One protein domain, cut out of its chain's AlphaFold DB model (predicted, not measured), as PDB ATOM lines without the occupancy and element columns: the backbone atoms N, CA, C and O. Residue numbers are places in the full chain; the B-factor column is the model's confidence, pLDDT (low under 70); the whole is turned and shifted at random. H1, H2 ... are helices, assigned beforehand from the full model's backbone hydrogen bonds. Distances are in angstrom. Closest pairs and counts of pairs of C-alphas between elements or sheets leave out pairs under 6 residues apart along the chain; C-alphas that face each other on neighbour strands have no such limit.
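Overview. This is residues 17 to 66 of the 190 residues of an uncharacterized protein of Halorubrum sp. Atlit-8R (UniProt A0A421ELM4). Three helices are strung out in an open zigzag with no common core: the short H1 and the longer H2 make a corner at one end, and H3, the longest, sticks out alone at the other with residues 46 to 66. The printed part has 50 residues with three named helices, H1, H2 and H3 in that order, and no named strand; its class is all helix. The whole is extended, with a radius of gyration of the C-alphas of 17.2 A, and spans 56 by 19 by 9 A, a rod.

Along the chain. Find C-alpha 17 at (116.773, 84.196, 72.060); here H1 begins, residues 17 to 23, 10.0 A from first to last C-alpha. Next look at C-alpha 29 at (108.044, 74.363, 77.880), where H2, residues 29 to 41, starts its 18.1 A. H3, residues 49 to 66, runs 25.5 A and ends at C-alpha 66 at (70.593, 64.043, 98.506).

Arrangement. Look first at Val 22 and Asn 29, whose C-alphas, 6.4 A apart, are the closest of H1 and H2. The two helices only just touch, with 3 pairs of C-alphas within 8 A, and only at the corner by their link. H2 touches H1 with residues 29 to 32 alone. Their lines stand at a steep tilt of 62 degrees, opposite ways. H3 is apart from H1 and from H2. In H1, H2 and H3 every O i to N i+4 pair is within hydrogen-bond range.

Size, cuts and confidence. The C-alphas of Ser 17 and Glu 66, the two farthest apart, are 56.9 A from each other. The printed part has no cut. The link from H1 to H2 is tight, with 5 residues, and that from H2 to H3 is short, with 7. Residues 46 to 66, of which 49 to 66 belong to H3, stand free. The mean pLDDT of the printed part is 82.5; look at residues 42 to 48 for the model's low confidence, under 70.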
ATOM      1  N   SER A  17     116.610  83.569  70.746       87.19
ATOM      2  CA  SER A  17     116.773  84.196  72.060       87.19
ATOM      3  C   SER A  17     115.645  83.846  73.033       87.19
ATOM      4  O   SER A  17     115.910  83.602  74.204       87.19
ATOM      5  N   LEU A  18     114.395  83.776  72.564       85.06
ATOM      6  CA  LEU A  18     113.254  83.377  73.394       85.06
ATOM      7  C   LEU A  18     113.270  81.879  73.675       85.06
ATOM      8  O   LEU A  18     112.966  81.471  74.790       85.06
ATOM      9  N   LYS A  19     113.678  81.069  72.693       87.19
ATOM     10  CA  LYS A  19     113.882  79.633  72.902       87.19
ATOM     11  C   LYS A  19     114.911  79.376  74.005       87.19
ATOM     12  O   LYS A  19     114.640  78.596  74.905       87.19
ATOM     13  N   TYR A  20     116.037  80.087  73.965       87.06
ATOM     14  CA  TYR A  20     117.082  79.980  74.981       87.06
ATOM     15  C   TYR A  20     116.564  80.307  76.391       87.06
ATOM     16  O   TYR A  20     116.850  79.581  77.330       87.06
ATOM     17  N   LEU A  21     115.739  81.350  76.535       84.12
ATOM     18  CA  LEU A  21     115.141  81.710  77.828       84.12
ATOM     19  C   LEU A  21     114.145  80.666  78.356       84.12
ATOM     20  O   LEU A  21     114.010  80.531  79.567       84.12
ATOM     21  N   VAL A  22     113.436  79.959  77.471       86.81
ATOM     22  CA  VAL A  22     112.525  78.868  77.857       86.81
ATOM     23  C   VAL A  22     113.309  77.617  78.255       86.81
ATOM     24  O   VAL A  22     112.916  76.949  79.201       86.81
ATOM     25  N   ASP A  23     114.410  77.319  77.560       86.62
ATOM     26  CA  ASP A  23     115.255  76.150  77.838       86.62
ATOM     27  C   ASP A  23     116.066  76.300  79.150       86.62
ATOM     28  O   ASP A  23     116.443  75.296  79.749       86.62
ATOM     29  N   GLU A  24     116.324  77.534  79.605       88.44
ATOM     30  CA  GLU A  24     116.954  77.855  80.904       88.44
ATOM     31  C   GLU A  24     115.947  77.926  82.075       88.44
ATOM     32  O   GLU A  24     116.348  78.115  83.223       88.44
ATOM     33  N   ASP A  25     114.638  77.813  81.819       87.31
ATOM     34  CA  ASP A  25     113.616  77.758  82.871       87.31
ATOM     35  C   ASP A  25     113.499  76.322  83.406       87.31
ATOM     36  O   ASP A  25     113.394  75.362  82.645       87.31
ATOM     37  N   ASP A  26     113.472  76.161  84.731       88.25
ATOM     38  CA  ASP A  26     113.352  74.844  85.373       88.25
ATOM     39  C   ASP A  26     112.003  74.146  85.081       88.25
ATOM     40  O   ASP A  26     111.834  72.947  85.331       88.25
ATOM     41  N   ARG A  27     111.001  74.886  84.588       88.81
ATOM     42  CA  ARG A  27     109.684  74.356  84.212       88.81
ATOM     43  C   ARG A  27     109.705  73.799  82.794       88.81
ATOM     44  O   ARG A  27     110.431  74.240  81.918       88.81
ATOM     45  N   SER A  28     108.793  72.872  82.513       89.50
ATOM     46  CA  SER A  28     108.621  72.379  81.140       89.50
ATOM     47  C   SER A  28     108.112  73.476  80.194       89.50
ATOM     48  O   SER A  28     107.269  74.290  80.578       89.50
ATOM     49  N   ASN A  29     108.502  73.421  78.915       85.50
ATOM     50  CA  ASN A  29     108.044  74.363  77.880       85.50
ATOM     51  C   ASN A  29     106.508  74.492  77.850       85.50
ATOM     52  O   ASN A  29     105.974  75.582  77.665       85.50
ATOM     53  N   LYS A  30     105.785  73.386  78.100       85.19
ATOM     54  CA  LYS A  30     104.317  73.373  78.216       85.19
ATOM     55  C   LYS A  30     103.827  74.261  79.365       85.19
ATOM     56  O   LYS A  30     102.907  75.046  79.169       85.19
ATOM     57  N   GLN A  31     104.429  74.152  80.546       85.50
ATOM     58  CA  GLN A  31     104.056  74.954  81.717       85.50
ATOM     59  C   GLN A  31     104.376  76.437  81.516       85.50
ATOM     60  O   GLN A  31     103.558  77.282  81.864       85.50
ATOM     61  N   VAL A  32     105.524  76.750  80.907       86.06
ATOM     62  CA  VAL A  32     105.915  78.133  80.601       86.06
ATOM     63  C   VAL A  32     104.908  78.787  79.651       86.06
ATOM     64  O   VAL A  32     104.444  79.896  79.915       86.06
ATOM     65  N   VAL A  33     104.513  78.081  78.586       84.88
ATOM     66  CA  VAL A  33     103.532  78.576  77.607       84.88
ATOM     67  C   VAL A  33     102.145  78.725  78.225       84.88
ATOM     68  O   VAL A  33     101.521  79.765  78.036       84.88
ATOM     69  N   ILE A  34     101.672  77.736  78.992       83.12
ATOM     70  CA  ILE A  34     100.372  77.822  79.674       83.12
ATOM     71  C   ILE A  34     100.347  79.042  80.601       83.12
ATOM     72  O   ILE A  34      99.466  79.878  80.457       83.12
ATOM     73  N   SER A  35     101.348  79.221  81.468       82.00
ATOM     74  CA  SER A  35     101.385  80.367  82.386       82.00
ATOM     75  C   SER A  35     101.523  81.719  81.678       82.00
ATOM     76  O   SER A  35     100.984  82.716  82.155       82.00
ATOM     77  N   ALA A  36     102.241  81.784  80.553       82.75
ATOM     78  CA  ALA A  36     102.340  83.004  79.753       82.75
ATOM     79  C   ALA A  36     100.997  83.358  79.097       82.75
ATOM     80  O   ALA A  36     100.579  84.513  79.153       82.75
ATOM     81  N   LEU A  37     100.299  82.364  78.538       81.00
ATOM     82  CA  LEU A  37      98.964  82.537  77.963       81.00
ATOM     83  C   LEU A  37      97.931  82.916  79.031       81.00
ATOM     84  O   LEU A  37      97.144  83.828  78.809       81.00
ATOM     85  N   GLU A  38      97.963  82.275  80.201       80.75
ATOM     86  CA  GLU A  38      97.108  82.603  81.352       80.75
ATOM     87  C   GLU A  38      97.315  84.051  81.817       80.75
ATOM     88  O   GLU A  38      96.354  84.779  82.072       80.75
ATOM     89  N   ARG A  39      98.578  84.493  81.879       79.62
ATOM     90  CA  ARG A  39      98.947  85.859  82.262       79.62
ATOM     91  C   ARG A  39      98.508  86.900  81.234       79.62
ATOM     92  O   ARG A  39      98.045  87.961  81.640       79.62
ATOM     93  N   GLU A  40      98.668  86.619  79.943       79.69
ATOM     94  CA  GLU A  40      98.329  87.554  78.863       79.69
ATOM     95  C   GLU A  40      96.813  87.658  78.641       79.69
ATOM     96  O   GLU A  40      96.278  88.742  78.427       79.69
ATOM     97  N   LEU A  41      96.102  86.531  78.734       74.19
ATOM     98  CA  LEU A  41      94.652  86.465  78.532       74.19
ATOM     99  C   LEU A  41      93.853  86.745  79.817       74.19
ATOM    100  O   LEU A  41      92.630  86.862  79.761       74.19
ATOM    101  N   GLY A  42      94.517  86.841  80.972       64.69
ATOM    102  CA  GLY A  42      93.879  87.101  82.265       64.69
ATOM    103  C   GLY A  42      92.987  85.958  82.764       64.69
ATOM    104  O   GLY A  42      92.050  86.200  83.522       64.69
ATOM    105  N   VAL A  43      93.251  84.722  82.338       68.12
ATOM    106  CA  VAL A  43      92.468  83.525  82.690       68.12
ATOM    107  C   VAL A  43      93.353  82.499  83.370       68.12
ATOM    108  O   VAL A  43      94.482  82.283  82.959       68.12
ATOM    109  N   ASN A  44      92.822  81.818  84.382       69.62
ATOM    110  CA  ASN A  44      93.448  80.634  84.961       69.62
ATOM    111  C   ASN A  44      92.839  79.398  84.289       69.62
ATOM    112  O   ASN A  44      91.615  79.259  84.253       69.62
ATOM    113  N   SER A  45      93.656  78.487  83.760       64.62
ATOM    114  CA  SER A  45      93.171  77.261  83.108       64.62
ATOM    115  C   SER A  45      92.318  76.391  84.045       64.62
ATOM    116  O   SER A  45      91.385  75.720  83.589       64.62
ATOM    117  N   ASN A  46      92.550  76.480  85.361       63.34
ATOM    118  CA  ASN A  46      91.752  75.818  86.400       63.34
ATOM    119  C   ASN A  46      90.397  76.497  86.692       63.34
ATOM    120  O   ASN A  46      89.517  75.843  87.264       63.34
ATOM    121  N   ASP A  47      90.222  77.756  86.276       61.84
ATOM    122  CA  ASP A  47      88.993  78.558  86.413       61.84
ATOM    123  C   ASP A  47      88.332  78.836  85.055       61.84
ATOM    124  O   ASP A  47      87.479  79.716  84.926       61.84
ATOM    125  N   SER A  48      88.703  78.077  84.021       69.06
ATOM    126  CA  SER A  48      87.974  78.120  82.759       69.06
ATOM    127  C   SER A  48      86.493  77.821  83.009       69.06
ATOM    128  O   SER A  48      86.138  76.922  83.778       69.06
ATOM    129  N   VAL A  49      85.621  78.577  82.341       75.81
ATOM    130  CA  VAL A  49      84.158  78.478  82.489       75.81
ATOM    131  C   VAL A  49      83.690  77.023  82.362       75.81
ATOM    132  O   VAL A  49      82.934  76.546  83.197       75.81
ATOM    133  N   ALA A  50      84.266  76.254  81.433       71.19
ATOM    134  CA  ALA A  50      83.962  74.834  81.253       71.19
ATOM    135  C   ALA A  50      84.293  73.944  82.475       71.19
ATOM    136  O   ALA A  50      83.576  72.979  82.758       71.19
ATOM    137  N   VAL A  51      85.374  74.232  83.210       72.69
ATOM    138  CA  VAL A  51      85.729  73.506  84.444       72.69
ATOM    139  C   VAL A  51      84.772  73.875  85.576       72.69
ATOM    140  O   VAL A  51      84.369  72.994  86.342       72.69
ATOM    141  N   ILE A  52      84.380  75.147  85.666       76.94
ATOM    142  CA  ILE A  52      83.396  75.636  86.640       76.94
ATOM    143  C   ILE A  52      82.020  75.023  86.357       76.94
ATOM    144  O   ILE A  52      81.443  74.421  87.260       76.94
ATOM    145  N   ASP A  53      81.549  75.037  85.111       79.44
ATOM    146  CA  ASP A  53      80.276  74.432  84.699       79.44
ATOM    147  C   ASP A  53      80.234  72.931  85.004       79.44
ATOM    148  O   ASP A  53      79.238  72.400  85.495       79.44
ATOM    149  N   ARG A  54      81.347  72.220  84.781       73.81
ATOM    150  CA  ARG A  54      81.456  70.800  85.141       73.81
ATOM    151  C   ARG A  54      81.403  70.590  86.658       73.81
ATOM    152  O   ARG A  54      80.838  69.592  87.109       73.81
ATOM    153  N   LYS A  55      82.003  71.483  87.455       77.50
ATOM    154  CA  LYS A  55      81.916  71.437  88.926       77.50
ATOM    155  C   LYS A  55      80.490  71.719  89.401       77.50
ATOM    156  O   LYS A  55      80.025  70.994  90.277       77.50
ATOM    157  N   ILE A  56      79.816  72.709  88.814       85.56
ATOM    158  CA  ILE A  56      78.415  73.051  89.096       85.56
ATOM    159  C   ILE A  56      77.529  71.845  88.814       85.56
ATOM    160  O   ILE A  56      76.898  71.350  89.741       85.56
ATOM    161  N   ARG A  57      77.603  71.268  87.610       89.62
ATOM    162  CA  ARG A  57      76.790  70.103  87.235       89.62
ATOM    163  C   ARG A  57      76.946  68.930  88.203       89.62
ATOM    164  O   ARG A  57      75.962  68.379  88.670       89.62
ATOM    165  N   ARG A  58      78.183  68.587  88.588       88.06
ATOM    166  CA  ARG A  58      78.431  67.520  89.581       88.06
ATOM    167  C   ARG A  58      77.830  67.831  90.952       88.06
ATOM    168  O   ARG A  58      77.497  66.915  91.699       88.06
ATOM    169  N   LYS A  59      77.784  69.108  91.339       93.69
ATOM    170  CA  LYS A  59      77.184  69.537  92.606       93.69
ATOM    171  C   LYS A  59      75.662  69.537  92.530       93.69
ATOM    172  O   LYS A  59      75.052  69.112  93.501       93.69
ATOM    173  N   GLU A  60      75.083  69.941  91.406       93.62
ATOM    174  CA  GLU A  60      73.643  69.853  91.139       93.62
ATOM    175  C   GLU A  60      73.172  68.395  91.140       93.62
ATOM    176  O   GLU A  60      72.259  68.064  91.888       93.62
ATOM    177  N   GLU A  61      73.866  67.503  90.424       95.44
ATOM    178  CA  GLU A  61      73.579  66.058  90.419       95.44
ATOM    179  C   GLU A  61      73.638  65.463  91.833       95.44
ATOM    180  O   GLU A  61      72.781  64.677  92.232       95.44
ATOM    181  N   ARG A  62      74.646  65.854  92.626       93.38
ATOM    182  CA  ARG A  62      74.753  65.394  94.012       93.38
ATOM    183  C   ARG A  62      73.651  65.972  94.896       93.38
ATOM    184  O   ARG A  62      73.148  65.261  95.753       93.38
ATOM    185  N   LEU A  63      73.281  67.238  94.708       94.12
ATOM    186  CA  LEU A  63      72.192  67.864  95.453       94.12
ATOM    187  C   LEU A  63      70.858  67.167  95.166       94.12
ATOM    188  O   LEU A  63      70.106  66.907  96.098       94.12
ATOM    189  N   GLU A  64      70.583  66.842  93.906       96.81
ATOM    190  CA  GLU A  64      69.370  66.125  93.510       96.81
ATOM    191  C   GLU A  64      69.290  64.742  94.174       96.81
ATOM    192  O   GLU A  64      68.258  64.401  94.748       96.81
ATOM    193  N   GLN A  65      70.400  63.995  94.201       95.31
ATOM    194  CA  GLN A  65      70.472  62.702  94.896       95.31
ATOM    195  C   GLN A  65      70.208  62.823  96.402       95.31
ATOM    196  O   GLN A  65      69.469  62.017  96.961       95.31
ATOM    197  N   GLU A  66      70.791  63.822  97.066       95.25
ATOM    198  CA  GLU A  66      70.593  64.043  98.506       95.25
ATOM    199  C   GLU A  66      69.148  64.463  98.819       95.25
ATOM    200  O   GLU A  66      68.577  64.039  99.822       95.25
TER     201      GLU A  66